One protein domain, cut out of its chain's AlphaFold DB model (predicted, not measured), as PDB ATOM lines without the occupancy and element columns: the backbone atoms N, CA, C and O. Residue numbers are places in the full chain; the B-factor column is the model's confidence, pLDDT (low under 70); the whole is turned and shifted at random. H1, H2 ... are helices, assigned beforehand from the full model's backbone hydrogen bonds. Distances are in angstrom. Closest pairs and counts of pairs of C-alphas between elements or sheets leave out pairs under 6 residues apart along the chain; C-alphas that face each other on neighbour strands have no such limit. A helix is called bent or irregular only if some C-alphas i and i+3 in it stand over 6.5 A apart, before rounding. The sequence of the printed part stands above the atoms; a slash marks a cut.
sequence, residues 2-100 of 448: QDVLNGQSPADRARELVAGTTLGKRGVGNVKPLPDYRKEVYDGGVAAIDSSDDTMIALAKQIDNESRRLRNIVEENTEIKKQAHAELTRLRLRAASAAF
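AT A GLANCE: This is residues 2 to 100 of the 448 residues of an uncharacterized protein of Planctomycetaceae bacterium (UniProt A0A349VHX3). A long helical arm, H5b, free over residues 65 to 91, runs out from a loose head of short helices, H1 to H4 and H5a, and a loop. The 99 printed residues include five named helices, H1 to H5 in order, and no named strand, all helix. The whole is extended, radius of gyration of the C-alphas 22.7 A, spanning 68 by 35 by 30 A.

HOW THE PARTS SIT: H1, residues 2 to 5, is close to but not clearly touching H2, residues 10 to 20; their closest C-alphas, Leu 5 and Arg 13, are 6.0 A apart. H3, residues 38 to 43, and H4, residues 45 to 50, touch only at the corner, closest C-alphas Val 41 and Ala 48, 5.4 A. H5, residues 55 to 95, one helix by its hydrogen bonds, is bent, C-alphas 62 and 65 being 7.3 A apart; arms H5a, residues 55 to 62, and H5b, residues 65 to 95, make a steep tilt of 64 degrees. H2 touches H5a, closest C-alphas Leu 17 and Thr 55, 5.2 A. Every O i to N i+4 pair is within hydrogen-bond range in H2, H3, H4, H5a and H5b; H1 is too short for one.

IN THESE COORDINATES: H1 begins at C-alpha 2 (12.897, -17.154, -82.125). H2 is 15.5 A long; H5b is 45.3 A, ending at C-alpha 95 (27.167, -60.457, -108.502).

THE WHOLE: The printed part has no cut; the H2 to H3 link is long, 17 residues. Residues 26 to 29 and 31 to 32 have pLDDT under 70.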
ATOM      1  N   GLN A   2      13.230 -18.314 -82.969       90.12
ATOM      2  CA  GLN A   2      12.897 -17.154 -82.125       90.12
ATOM      3  C   GLN A   2      12.543 -15.904 -82.951       90.12
ATOM      4  O   GLN A   2      11.503 -15.302 -82.704       90.12
ATOM      5  N   ASP A   3      13.312 -15.608 -84.003       89.62
ATOM      6  CA  ASP A   3      13.034 -14.467 -84.891       89.62
ATOM      7  C   ASP A   3      11.703 -14.600 -85.644       89.62
ATOM      8  O   ASP A   3      10.996 -13.619 -85.847       89.62
ATOM      9  N   VAL A   4      11.337 -15.821 -86.051       93.38
ATOM     10  CA  VAL A   4      10.063 -16.103 -86.739       93.38
ATOM     11  C   VAL A   4       8.884 -15.904 -85.791       93.38
ATOM     12  O   VAL A   4       7.861 -15.349 -86.187       93.38
ATOM     13  N   LEU A   5       9.036 -16.347 -84.539       95.50
ATOM     14  CA  LEU A   5       8.021 -16.203 -83.498       95.50
ATOM     15  C   LEU A   5       7.866 -14.759 -83.019       95.50
ATOM     16  O   LEU A   5       6.815 -14.421 -82.488       95.50
ATOM     17  N   ASN A   6       8.882 -13.913 -83.207       93.50
ATOM     18  CA  ASN A   6       8.858 -12.495 -82.848       93.50
ATOM     19  C   ASN A   6       8.390 -12.245 -81.396       93.50
ATOM     20  O   ASN A   6       7.577 -11.366 -81.120       93.50
ATOM     21  N   GLY A   7       8.846 -13.092 -80.465       95.56
ATOM     22  CA  GLY A   7       8.475 -13.020 -79.046       95.56
ATOM     23  C   GLY A   7       7.033 -13.436 -78.714       95.56
ATOM     24  O   GLY A   7       6.631 -13.333 -77.558       95.56
ATOM     25  N   GLN A   8       6.262 -13.917 -79.688       96.75
ATOM     26  CA  GLN A   8       4.887 -14.376 -79.505       96.75
ATOM     27  C   GLN A   8       4.798 -15.902 -79.379       96.75
ATOM     28  O   GLN A   8       5.721 -16.644 -79.733       96.75
ATOM     29  N   SER A   9       3.647 -16.390 -78.909       97.25
ATOM     30  CA  SER A   9       3.327 -17.815 -79.014       97.25
ATOM     31  C   SER A   9       3.153 -18.216 -80.492       97.25
ATOM     32  O   SER A   9       2.741 -17.381 -81.304       97.25
ATOM     33  N   PRO A  10       3.396 -19.487 -80.872       97.06
ATOM     34  CA  PRO A  10       3.160 -19.947 -82.245       97.06
ATOM     35  C   PRO A  10       1.741 -19.657 -82.752       97.06
ATOM     36  O   PRO A  10       1.562 -19.303 -83.914       97.06
ATOM     37  N   ALA A  11       0.735 -19.764 -81.876       97.38
ATOM     38  CA  ALA A  11      -0.659 -19.512 -82.227       97.38
ATOM     39  C   ALA A  11      -0.939 -18.026 -82.495       97.38
ATOM     40  O   ALA A  11      -1.664 -17.698 -83.434       97.38
ATOM     41  N   ASP A  12      -0.365 -17.128 -81.691       97.00
ATOM     42  CA  ASP A  12      -0.533 -15.685 -81.879       97.00
ATOM     43  C   ASP A  12       0.192 -15.211 -83.133       97.00
ATOM     44  O   ASP A  12      -0.408 -14.518 -83.957       97.00
ATOM     45  N   ARG A  13       1.421 -15.701 -83.348       96.31
ATOM     46  CA  ARG A  13       2.197 -15.377 -84.543       96.31
ATOM     47  C   ARG A  13       1.509 -15.857 -85.813       96.31
ATOM     48  O   ARG A  13       1.409 -15.105 -86.778       96.31
ATOM     49  N   ALA A  14       0.980 -17.081 -85.813       95.12
ATOM     50  CA  ALA A  14       0.213 -17.599 -86.944       95.12
ATOM     51  C   ALA A  14      -1.038 -16.751 -87.225       95.12
ATOM     52  O   ALA A  14      -1.312 -16.435 -88.383       95.12
ATOM     53  N   ARG A  15      -1.776 -16.337 -86.183       94.94
ATOM     54  CA  ARG A  15      -2.947 -15.459 -86.340       94.94
ATOM     55  C   ARG A  15      -2.577 -14.103 -86.935       94.94
ATOM     56  O   ARG A  15      -3.264 -13.662 -87.851       94.94
ATOM     57  N   GLU A  16      -1.500 -13.475 -86.466       94.81
ATOM     58  CA  GLU A  16      -0.993 -12.210 -87.016       94.81
ATOM     59  C   GLU A  16      -0.666 -12.343 -88.512       94.81
ATOM     60  O   GLU A  16      -1.167 -11.582 -89.338       94.81
ATOM     61  N   LEU A  17       0.116 -13.364 -88.871       94.25
ATOM     62  CA  LEU A  17       0.550 -13.608 -90.246       94.25
ATOM     63  C   LEU A  17      -0.625 -13.909 -91.191       94.25
ATOM     64  O   LEU A  17      -0.647 -13.412 -92.314       94.25
ATOM     65  N   VAL A  18      -1.607 -14.708 -90.757       91.88
ATOM     66  CA  VAL A  18      -2.797 -15.049 -91.565       91.88
ATOM     67  C   VAL A  18      -3.755 -13.863 -91.684       91.88
ATOM     68  O   VAL A  18      -4.416 -13.696 -92.715       91.88
ATOM     69  N   ALA A  19      -3.854 -13.029 -90.650       89.75
ATOM     70  CA  ALA A  19      -4.671 -11.823 -90.702       89.75
ATOM     71  C   ALA A  19      -4.102 -10.815 -91.712       89.75
ATOM     72  O   ALA A  19      -4.866 -10.298 -92.526       89.75
ATOM     73  N   GLY A  20      -2.782 -10.597 -91.693       90.50
ATOM     74  CA  GLY A  20      -2.100  -9.594 -92.517       90.50
ATOM     75  C   GLY A  20      -1.796 -10.000 -93.961       90.50
ATOM     76  O   GLY A  20      -1.397  -9.147 -94.749       90.50
ATOM     77  N   THR A  21      -1.980 -11.271 -94.334       92.19
ATOM     78  CA  THR A  21      -1.721 -11.691 -95.715       92.19
ATOM     79  C   THR A  21      -2.860 -11.288 -96.640       92.19
ATOM     80  O   THR A  21      -4.030 -11.255 -96.267       92.19
ATOM     81  N   THR A  22      -2.503 -11.014 -97.875       90.88
ATOM     82  CA  THR A  22      -3.324 -10.728 -99.043       90.88
ATOM     83  C   THR A  22      -3.333 -11.915-100.015       90.88
ATOM     84  O   THR A  22      -4.033 -11.892-101.027       90.88
ATOM     85  N   LEU A  23      -2.590 -12.982 -99.694       91.00
ATOM     86  CA  LEU A  23      -2.489 -14.196-100.495       91.00
ATOM     87  C   LEU A  23      -3.581 -15.202-100.123       91.00
ATOM     88  O   LEU A  23      -3.809 -15.505 -98.951       91.00
ATOM     89  N   GLY A  24      -4.223 -15.784-101.135       83.19
ATOM     90  CA  GLY A  24      -5.084 -16.957-100.966       83.19
ATOM     91  C   GLY A  24      -6.370 -16.701-100.180       83.19
ATOM     92  O   GLY A  24      -6.955 -17.646 -99.644       83.19
ATOM     93  N   LYS A  25      -6.832 -15.447-100.100       77.56
ATOM     94  CA  LYS A  25      -8.110 -15.116 -99.464       77.56
ATOM     95  C   LYS A  25      -9.259 -15.670-100.305       77.56
ATOM     96  O   LYS A  25      -9.558 -15.183-101.390       77.56
ATOM     97  N   ARG A  26      -9.920 -16.704 -99.787       65.69
ATOM     98  CA  ARG A  26     -11.144 -17.269-100.367       65.69
ATOM     99  C   ARG A  26     -12.357 -16.737 -99.609       65.69
ATOM    100  O   ARG A  26     -12.284 -16.506 -98.405       65.69
ATOM    101  N   GLY A  27     -13.466 -16.531-100.316       63.59
ATOM    102  CA  GLY A  27     -14.742 -16.203 -99.682       63.59
ATOM    103  C   GLY A  27     -15.215 -17.371 -98.819       63.59
ATOM    104  O   GLY A  27     -15.024 -18.529 -99.190       63.59
ATOM    105  N   VAL A  28     -15.815 -17.073 -97.667       58.59
ATOM    106  CA  VAL A  28     -16.477 -18.071 -96.815       58.59
ATOM    107  C   VAL A  28     -17.969 -17.752 -96.807       58.59
ATOM    108  O   VAL A  28     -18.373 -16.662 -96.399       58.59
ATOM    109  N   GLY A  29     -18.792 -18.688 -97.285       69.31
ATOM    110  CA  GLY A  29     -20.231 -18.471 -97.456       69.31
ATOM    111  C   GLY A  29     -20.541 -17.348 -98.456       69.31
ATOM    112  O   GLY A  29     -19.884 -17.226 -99.484       69.31
ATOM    113  N   ASN A  30     -21.523 -16.501 -98.137       70.50
ATOM    114  CA  ASN A  30     -21.964 -15.387 -98.995       70.50
ATOM    115  C   ASN A  30     -21.132 -14.098 -98.829       70.50
ATOM    116  O   ASN A  30     -21.543 -13.027 -99.280       70.50
ATOM    117  N   VAL A  31     -19.982 -14.161 -98.153       67.62
ATOM    118  CA  VAL A  31     -19.110 -12.995 -97.968       67.62
ATOM    119  C   VAL A  31     -18.258 -12.803 -99.219       67.62
ATOM    120  O   VAL A  31     -17.559 -13.723 -99.649       67.62
ATOM    121  N   LYS A  32     -18.293 -11.591 -99.788       67.25
ATOM    122  CA  LYS A  32     -17.451 -11.217-100.930       67.25
ATOM    123  C   LYS A  32     -15.980 -11.523-100.596       67.25
ATOM    124  O   LYS A  32     -15.507 -11.042 -99.563       67.25
ATOM    125  N   PRO A  33     -15.259 -12.300-101.426       70.38
ATOM    126  CA  PRO A  33     -13.858 -12.604-101.173       70.38
ATOM    127  C   PRO A  33     -13.049 -11.307-101.096       70.38
ATOM    128  O   PRO A  33     -13.258 -10.384-101.891       70.38
ATOM    129  N   LEU A  34     -12.133 -11.240-100.129       72.44
ATOM    130  CA  LEU A  34     -11.085 -10.223-100.153       72.44
ATOM    131  C   LEU A  34     -10.260 -10.412-101.439       72.44
ATOM    132  O   LEU A  34     -10.139 -11.550-101.900       72.44
ATOM    133  N   PRO A  35      -9.704  -9.339-102.028       80.25
ATOM    134  CA  PRO A  35      -8.862  -9.482-103.209       80.25
ATOM    135  C   PRO A  35      -7.658 -10.386-102.895       80.25
ATOM    136  O   PRO A  35      -7.007 -10.211-101.864       80.25
ATOM    137  N   ASP A  36      -7.407 -11.365-103.763       88.94
ATOM    138  CA  ASP A  36      -6.263 -12.278-103.691       88.94
ATOM    139  C   ASP A  36      -5.193 -11.790-104.663       88.94
ATOM    140  O   ASP A  36      -5.412 -11.820-105.871       88.94
ATOM    141  N   TYR A  37      -4.048 -11.359-104.133       91.12
ATOM    142  CA  TYR A  37      -3.005 -10.689-104.917       91.12
ATOM    143  C   TYR A  37      -1.908 -11.631-105.427       91.12
ATOM    144  O   TYR A  37      -0.854 -11.189-105.888       91.12
ATOM    145  N   ARG A  38      -2.110 -12.954-105.340       93.19
ATOM    146  CA  ARG A  38      -1.106 -13.930-105.804       93.19
ATOM    147  C   ARG A  38      -0.738 -13.740-107.274       93.19
ATOM    148  O   ARG A  38       0.424 -13.938-107.621       93.19
ATOM    149  N   LYS A  39      -1.699 -13.369-108.125       93.12
ATOM    150  CA  LYS A  39      -1.445 -13.151-109.553       93.12
ATOM    151  C   LYS A  39      -0.584 -11.910-109.779       93.12
ATOM    152  O   LYS A  39       0.392 -11.985-110.510       93.12
ATOM    153  N   GLU A  40      -0.901 -10.806-109.118       93.56
ATOM    154  CA  GLU A  40      -0.172  -9.543-109.209       93.56
ATOM    155  C   GLU A  40       1.264  -9.688-108.696       93.56
ATOM    156  O   GLU A  40       2.198  -9.191-109.323       93.56
ATOM    157  N   VAL A  41       1.456 -10.418-107.592       94.06
ATOM    158  CA  VAL A  41       2.793 -10.731-107.065       94.06
ATOM    159  C   VAL A  41       3.575 -11.620-108.037       94.06
ATOM    160  O   VAL A  41       4.760 -11.379-108.254       94.06
ATOM    161  N   TYR A  42       2.931 -12.623-108.644       94.94
ATOM    162  CA  TYR A  42       3.568 -13.488-109.641       94.94
ATOM    163  C   TYR A  42       3.985 -12.705-110.895       94.94
ATOM    164  O   TYR A  42       5.147 -12.762-111.295       94.94
ATOM    165  N   ASP A  43       3.061 -11.934-111.474       97.12
ATOM    166  CA  ASP A  43       3.290 -11.155-112.695       97.12
ATOM    167  C   ASP A  43       4.336 -10.043-112.471       97.12
ATOM    168  O   ASP A  43       5.117  -9.727-113.368       97.12
ATOM    169  N   GLY A  44       4.380  -9.457-111.269       96.25
ATOM    170  CA  GLY A  44       5.354  -8.431-110.889       96.25
ATOM    171  C   GLY A  44       6.739  -8.966-110.490       96.25
ATOM    172  O   GLY A  44       7.669  -8.178-110.294       96.25
ATOM    173  N   GLY A  45       6.897 -10.288-110.380       95.88
ATOM    174  CA  GLY A  45       8.170 -10.959-110.131       95.88
ATOM    175  C   GLY A  45       8.887 -10.505-108.853       95.88
ATOM    176  O   GLY A  45       8.275 -10.150-107.847       95.88
ATOM    177  N   VAL A  46      10.225 -10.519-108.890       95.31
ATOM    178  CA  VAL A  46      11.073 -10.198-107.725       95.31
ATOM    179  C   VAL A  46      10.791  -8.796-107.182       95.31
ATOM    180  O   VAL A  46      10.713  -8.625-105.972       95.31
ATOM    181  N   ALA A  47      10.554  -7.815-108.058       96.56
ATOM    182  CA  ALA A  47      10.267  -6.446-107.635       96.56
ATOM    183  C   ALA A  47       8.998  -6.366-106.772       96.56
ATOM    184  O   ALA A  47       9.016  -5.716-105.728       96.56
ATOM    185  N   ALA A  48       7.929  -7.069-107.163       95.56
ATOM    186  CA  ALA A  48       6.691  -7.114-106.388       95.56
ATOM    187  C   ALA A  48       6.851  -7.855-105.051       95.56
ATOM    188  O   ALA A  48       6.245  -7.452-104.061       95.56
ATOM    189  N   ILE A  49       7.683  -8.901-104.995       95.00
ATOM    190  CA  ILE A  49       8.026  -9.605-103.745       95.00
ATOM    191  C   ILE A  49       8.834  -8.693-102.811       95.00
ATOM    192  O   ILE A  49       8.587  -8.635-101.602       95.00
ATOM    193  N   ASP A  50       9.806  -7.967-103.359       94.56
ATOM    194  CA  ASP A  50      10.693  -7.112-102.581       94.56
ATOM    195  C   ASP A  50       9.955  -5.924-101.970       94.56
ATOM    196  O   ASP A  50      10.207  -5.606-100.805       94.56
ATOM    197  N   SER A  51       9.010  -5.343-102.712       94.62
ATOM    198  CA  SER A  51       8.178  -4.223-102.264       94.62
ATOM    199  C   SER A  51       6.900  -4.633-101.526       94.62
ATOM    200  O   SER A  51       6.090  -3.763-101.218       94.62
ATOM    201  N   SER A  52       6.651  -5.927-101.309       94.00
ATOM    202  CA  SER A  52       5.414  -6.379-100.668       94.00
ATOM    203  C   SER A  52       5.443  -6.174 -99.153       94.00
ATOM    204  O   SER A  52       6.360  -6.642 -98.477       94.00
ATOM    205  N   ASP A  53       4.377  -5.569 -98.627       92.62
ATOM    206  CA  ASP A  53       4.097  -5.467 -97.187       92.62
ATOM    207  C   ASP A  53       3.277  -6.661 -96.653       92.62
ATOM    208  O   ASP A  53       2.830  -6.666 -95.505       92.62
ATOM    209  N   ASP A  54       3.048  -7.686 -97.480       94.94
ATOM    210  CA  ASP A  54       2.302  -8.881 -97.090       94.94
ATOM    211  C   ASP A  54       3.038  -9.659 -95.994       94.94
ATOM    212  O   ASP A  54       4.201 -10.045 -96.143       94.94
ATOM    213  N   THR A  55       2.345  -9.957 -94.896       94.88
ATOM    214  CA  THR A  55       2.951 -10.608 -93.727       94.88
ATOM    215  C   THR A  55       3.475 -12.018 -94.011       94.88
ATOM    216  O   THR A  55       4.468 -12.424 -93.405       94.88
ATOM    217  N   MET A  56       2.868 -12.769 -94.938       94.81
ATOM    218  CA  MET A  56       3.359 -14.095 -95.338       94.81
ATOM    219  C   MET A  56       4.544 -13.998 -96.301       94.81
ATOM    220  O   MET A  56       5.461 -14.814 -96.200       94.81
ATOM    221  N   ILE A  57       4.583 -12.990 -97.181       95.75
ATOM    222  CA  ILE A  57       5.761 -12.725 -98.029       95.75
ATOM    223  C   ILE A  57       6.943 -12.269 -97.169       95.75
ATOM    224  O   ILE A  57       8.055 -12.767 -97.340       95.75
ATOM    225  N   ALA A  58       6.707 -11.391 -96.191       94.94
ATOM    226  CA  ALA A  58       7.724 -10.963 -95.236       94.94
ATOM    227  C   ALA A  58       8.298 -12.148 -94.442       94.94
ATOM    228  O   ALA A  58       9.519 -12.272 -94.317       94.94
ATOM    229  N   LEU A  59       7.441 -13.059 -93.965       95.62
ATOM    230  CA  LEU A  59       7.889 -14.291 -93.317       95.62
ATOM    231  C   LEU A  59       8.720 -15.168 -94.262       95.62
ATOM    232  O   LEU A  59       9.774 -15.656 -93.860       95.62
ATOM    233  N   ALA A  60       8.264 -15.368 -95.503       94.88
ATOM    234  CA  ALA A  60       8.991 -16.158 -96.491       94.88
ATOM    235  C   ALA A  60      10.394 -15.578 -96.737       94.88
ATOM    236  O   ALA A  60      11.375 -16.314 -96.655       94.88
ATOM    237  N   LYS A  61      10.512 -14.254 -96.921       93.88
ATOM    238  CA  LYS A  61      11.799 -13.545 -97.059       93.88
ATOM    239  C   LYS A  61      12.699 -13.737 -95.838       93.88
ATOM    240  O   LYS A  61      13.900 -13.943 -95.989       93.88
ATOM    241  N   GLN A  62      12.128 -13.711 -94.633       94.12
ATOM    242  CA  GLN A  62      12.873 -13.905 -93.387       94.12
ATOM    243  C   GLN A  62      13.516 -15.299 -93.297       94.12
ATOM    244  O   GLN A  62      14.609 -15.430 -92.746       94.12
ATOM    245  N   ILE A  63      12.857 -16.339 -93.823       95.75
ATOM    246  CA  ILE A  63      13.350 -17.724 -93.750       95.75
ATOM    247  C   ILE A  63      14.082 -18.194 -95.015       95.75
ATOM    248  O   ILE A  63      14.746 -19.227 -94.960       95.75
ATOM    249  N   ASP A  64      13.983 -17.466 -96.134       94.56
ATOM    250  CA  ASP A  64      14.466 -17.908 -97.451       94.56
ATOM    251  C   ASP A  64      15.965 -18.233 -97.448       94.56
ATOM    252  O   ASP A  64      16.362 -19.305 -97.901       94.56
ATOM    253  N   ASN A  65      16.797 -17.374 -96.849       94.38
ATOM    254  CA  ASN A  65      18.246 -17.593 -96.783       94.38
ATOM    255  C   ASN A  65      18.611 -18.909 -96.075       94.38
ATOM    256  O   ASN A  65      19.413 -19.691 -96.586       94.38
ATOM    257  N   GLU A  66      18.005 -19.178 -94.917       94.50
ATOM    258  CA  GLU A  66      18.265 -20.417 -94.176       94.50
ATOM    259  C   GLU A  66      17.641 -21.631 -94.876       94.50
ATOM    260  O   GLU A  66      18.264 -22.688 -94.951       94.50
ATOM    261  N   SER A  67      16.448 -21.477 -95.464       95.25
ATOM    262  CA  SER A  67      15.805 -22.523 -96.266       95.25
ATOM    263  C   SER A  67      16.679 -22.939 -97.451       95.25
ATOM    264  O   SER A  67      16.877 -24.134 -97.672       95.25
ATOM    265  N   ARG A  68      17.268 -21.977 -98.172       96.94
ATOM    266  CA  ARG A  68      18.209 -22.231 -99.273       96.94
ATOM    267  C   ARG A  68      19.500 -22.874 -98.789       96.94
ATOM    268  O   ARG A  68      19.955 -23.828 -99.411       96.94
ATOM    269  N   ARG A  69      20.064 -22.418 -97.664       97.19
ATOM    270  CA  ARG A  69      21.253 -23.047 -97.064       97.19
ATOM    271  C   ARG A  69      21.005 -24.527 -96.764       97.19
ATOM    272  O   ARG A  69      21.815 -25.370 -97.138       97.19
ATOM    273  N   LEU A  70      19.883 -24.845 -96.116       96.81
ATOM    274  CA  LEU A  70      19.508 -26.224 -95.792       96.81
ATOM    275  C   LEU A  70      19.188 -27.043 -97.046       96.81
ATOM    276  O   LEU A  70      19.588 -28.204 -97.125       96.81
ATOM    277  N   ARG A  71      18.523 -26.444 -98.040       97.00
ATOM    278  CA  ARG A  71      18.257 -27.083 -99.334       97.00
ATOM    279  C   ARG A  71      19.552 -27.491-100.030       97.00
ATOM    280  O   ARG A  71      19.660 -28.649-100.408       97.00
ATOM    281  N   ASN A  72      20.537 -26.596-100.117       97.19
ATOM    282  CA  ASN A  72      21.823 -26.900-100.750       97.19
ATOM    283  C   ASN A  72      22.511 -28.096-100.074       97.19
ATOM    284  O   ASN A  72      22.968 -29.004-100.757       97.19
ATOM    285  N   ILE A  73      22.505 -28.159 -98.734       96.81
ATOM    286  CA  ILE A  73      23.054 -29.306 -97.988       96.81
ATOM    287  C   ILE A  73      22.325 -30.608 -98.360       96.81
ATOM    288  O   ILE A  73      22.954 -31.657 -98.504       96.81
ATOM    289  N   VAL A  74      20.997 -30.574 -98.492       97.12
ATOM    290  CA  VAL A  74      20.204 -31.751 -98.879       97.12
ATOM    291  C   VAL A  74      20.491 -32.160-100.324       97.12
ATOM    292  O   VAL A  74      20.678 -33.348-100.577       97.12
ATOM    293  N   GLU A  75      20.551 -31.209-101.254       96.00
ATOM    294  CA  GLU A  75      20.812 -31.450-102.678       96.00
ATOM    295  C   GLU A  75      22.216 -32.034-102.902       96.00
ATOM    296  O   GLU A  75      22.338 -33.087-103.529       96.00
ATOM    297  N   GLU A  76      23.256 -31.446-102.300       96.12
ATOM    298  CA  GLU A  76      24.636 -31.954-102.364       96.12
ATOM    299  C   GLU A  76      24.734 -33.397-101.846       96.12
ATOM    300  O   GLU A  76      25.273 -34.282-102.514       96.12
ATOM    301  N   ASN A  77      24.151 -33.670-100.675       96.38
ATOM    302  CA  ASN A  77      24.142 -35.019-100.109       96.38
ATOM    303  C   ASN A  77      23.308 -36.003-100.942       96.38
ATOM    304  O   ASN A  77      23.615 -37.196-100.978       96.38
ATOM    305  N   THR A  78      22.244 -35.532-101.593       95.69
ATOM    306  CA  THR A  78      21.400 -36.360-102.459       95.69
ATOM    307  C   THR A  78      22.163 -36.799-103.703       95.69
ATOM    308  O   THR A  78      22.108 -37.976-104.055       95.69
ATOM    309  N   GLU A  79      22.929 -35.905-104.331       93.50
ATOM    310  CA  GLU A  79      23.751 -36.258-105.493       93.50
ATOM    311  C   GLU A  79      24.859 -37.258-105.140       93.50
ATOM    312  O   GLU A  79      25.029 -38.257-105.843       93.50
ATOM    313  N   ILE A  80      25.530 -37.084-103.995       95.25
ATOM    314  CA  ILE A  80      26.510 -38.065-103.493       95.25
ATOM    315  C   ILE A  80      25.853 -39.442-103.302       95.25
ATOM    316  O   ILE A  80      26.384 -40.462-103.748       95.25
ATOM    317  N   LYS A  81      24.669 -39.488-102.673       95.69
ATOM    318  CA  LYS A  81      23.923 -40.740-102.463       95.69
ATOM    319  C   LYS A  81      23.510 -41.400-103.776       95.69
ATOM    320  O   LYS A  81      23.629 -42.617-103.883       95.69
ATOM    321  N   LYS A  82      23.053 -40.634-104.772       92.75
ATOM    322  CA  LYS A  82      22.680 -41.163-106.097       92.75
ATOM    323  C   LYS A  82      23.869 -41.811-106.803       92.75
ATOM    324  O   LYS A  82      23.731 -42.916-107.323       92.75
ATOM    325  N   GLN A  83      25.035 -41.163-106.790       93.62
ATOM    326  CA  GLN A  83      26.256 -41.713-107.391       93.62
ATOM    327  C   GLN A  83      26.688 -43.010-106.695       93.62
ATOM    328  O   GLN A  83      26.899 -44.022-107.363       93.62
ATOM    329  N   ALA A  84      26.718 -43.015-105.359       95.88
ATOM    330  CA  ALA A  84      27.030 -44.213-104.581       95.88
ATOM    331  C   ALA A  84      26.019 -45.346-104.834       95.88
ATOM    332  O   ALA A  84      26.406 -46.501-105.004       95.88
ATOM    333  N   HIS A  85      24.724 -45.027-104.913       92.25
ATOM    334  CA  HIS A  85      23.682 -46.000-105.238       92.25
ATOM    335  C   HIS A  85      23.897 -46.609-106.632       92.25
ATOM    336  O   HIS A  85      23.826 -47.825-106.781       92.25
ATOM    337  N   ALA A  86      24.240 -45.804-107.644       91.44
ATOM    338  CA  ALA A  86      24.532 -46.309-108.985       91.44
ATOM    339  C   ALA A  86      25.730 -47.279-109.004       91.44
ATOM    340  O   ALA A  86      25.687 -48.306-109.688       91.44
ATOM    341  N   GLU A  87      26.789 -46.993-108.243       94.81
ATOM    342  CA  GLU A  87      27.938 -47.896-108.105       94.81
ATOM    343  C   GLU A  87      27.569 -49.202-107.393       94.81
ATOM    344  O   GLU A  87      27.889 -50.286-107.891       94.81
ATOM    345  N   LEU A  88      26.838 -49.119-106.277       93.06
ATOM    346  CA  LEU A  88      26.350 -50.290-105.545       93.06
ATOM    347  C   LEU A  88      25.443 -51.161-106.420       93.06
ATOM    348  O   LEU A  88      25.606 -52.381-106.448       93.06
ATOM    349  N   THR A  89      24.538 -50.558-107.188       90.19
ATOM    350  CA  THR A  89      23.648 -51.279-108.105       90.19
ATOM    351  C   THR A  89      24.433 -51.984-109.211       90.19
ATOM    352  O   THR A  89      24.166 -53.153-109.485       90.19
ATOM    353  N   ARG A  90      25.475 -51.360-109.785       90.06
ATOM    354  CA  ARG A  90      26.372 -52.038-110.747       90.06
ATOM    355  C   ARG A  90      27.066 -53.255-110.136       90.06
ATOM    356  O   ARG A  90      27.201 -54.274-110.810       90.06
ATOM    357  N   LEU A  91      27.512 -53.165-108.882       92.81
ATOM    358  CA  LEU A  91      28.129 -54.295-108.182       92.81
ATOM    359  C   LEU A  91      27.115 -55.413-107.908       92.81
ATOM    360  O   LEU A  91      27.427 -56.577-108.157       92.81
ATOM    361  N   ARG A  92      25.893 -55.073-107.473       90.50
ATOM    362  CA  ARG A  92      24.807 -56.044-107.256       90.50
ATOM    363  C   ARG A  92      24.429 -56.763-108.546       90.50
ATOM    364  O   ARG A  92      24.339 -57.982-108.535       90.50
ATOM    365  N   LEU A  93      24.290 -56.038-109.658       88.31
ATOM    366  CA  LEU A  93      23.994 -56.624-110.969       88.31
ATOM    367  C   LEU A  93      25.088 -57.593-111.435       88.31
ATOM    368  O   LEU A  93      24.771 -58.654-111.956       88.31
ATOM    369  N   ARG A  94      26.371 -57.271-111.215       89.50
ATOM    370  CA  ARG A  94      27.492 -58.168-111.564       89.50
ATOM    371  C   ARG A  94      27.553 -59.430-110.705       89.50
ATOM    372  O   ARG A  94      28.050 -60.445-111.176       89.50
ATOM    373  N   ALA A  95      27.126 -59.345-109.448       91.44
ATOM    374  CA  ALA A  95      27.167 -60.457-108.502       91.44
ATOM    375  C   ALA A  95      25.889 -61.315-108.508       91.44
ATOM    376  O   ALA A  95      25.886 -62.401-107.931       91.44
ATOM    377  N   ALA A  96      24.801 -60.829-109.108       88.44
ATOM    378  CA  ALA A  96      23.523 -61.519-109.109       88.44
ATOM    379  C   ALA A  96      23.566 -62.779-109.987       88.44
ATOM    380  O   ALA A  96      24.040 -62.754-111.119       88.44
ATOM    381  N   SER A  97      23.021 -63.879-109.469       86.44
ATOM    382  CA  SER A  97      22.857 -65.137-110.207       86.44
ATOM    383  C   SER A  97      21.625 -65.150-111.118       86.44
ATOM    384  O   SER A  97      21.446 -66.093-111.882       86.44
ATOM    385  N   ALA A  98      20.761 -64.138-111.011       82.31
ATOM    386  CA  ALA A  98      19.550 -63.969-111.805       82.31
ATOM    387  C   ALA A  98      19.262 -62.477-112.026       82.31
ATOM    388  O   ALA A  98      19.640 -61.634-111.206       82.31
ATOM    389  N   ALA A  99      18.577 -62.158-113.124       78.44
ATOM    390  CA  ALA A  99      18.086 -60.808-113.372       78.44
ATOM    391  C   ALA A  99      17.046 -60.413-112.311       78.44
ATOM    392  O   ALA A  99      16.224 -61.231-111.900       78.44
ATOM    393  N   PHE A 100      17.073 -59.153-111.883       84.75
ATOM    394  CA  PHE A 100      16.078 -58.570-110.986       84.75
ATOM    395  C   PHE A 100      15.604 -57.227-111.542       84.75
ATOM    396  O   PHE A 100      16.341 -56.546-112.260       84.75
TER     397      PHE A 100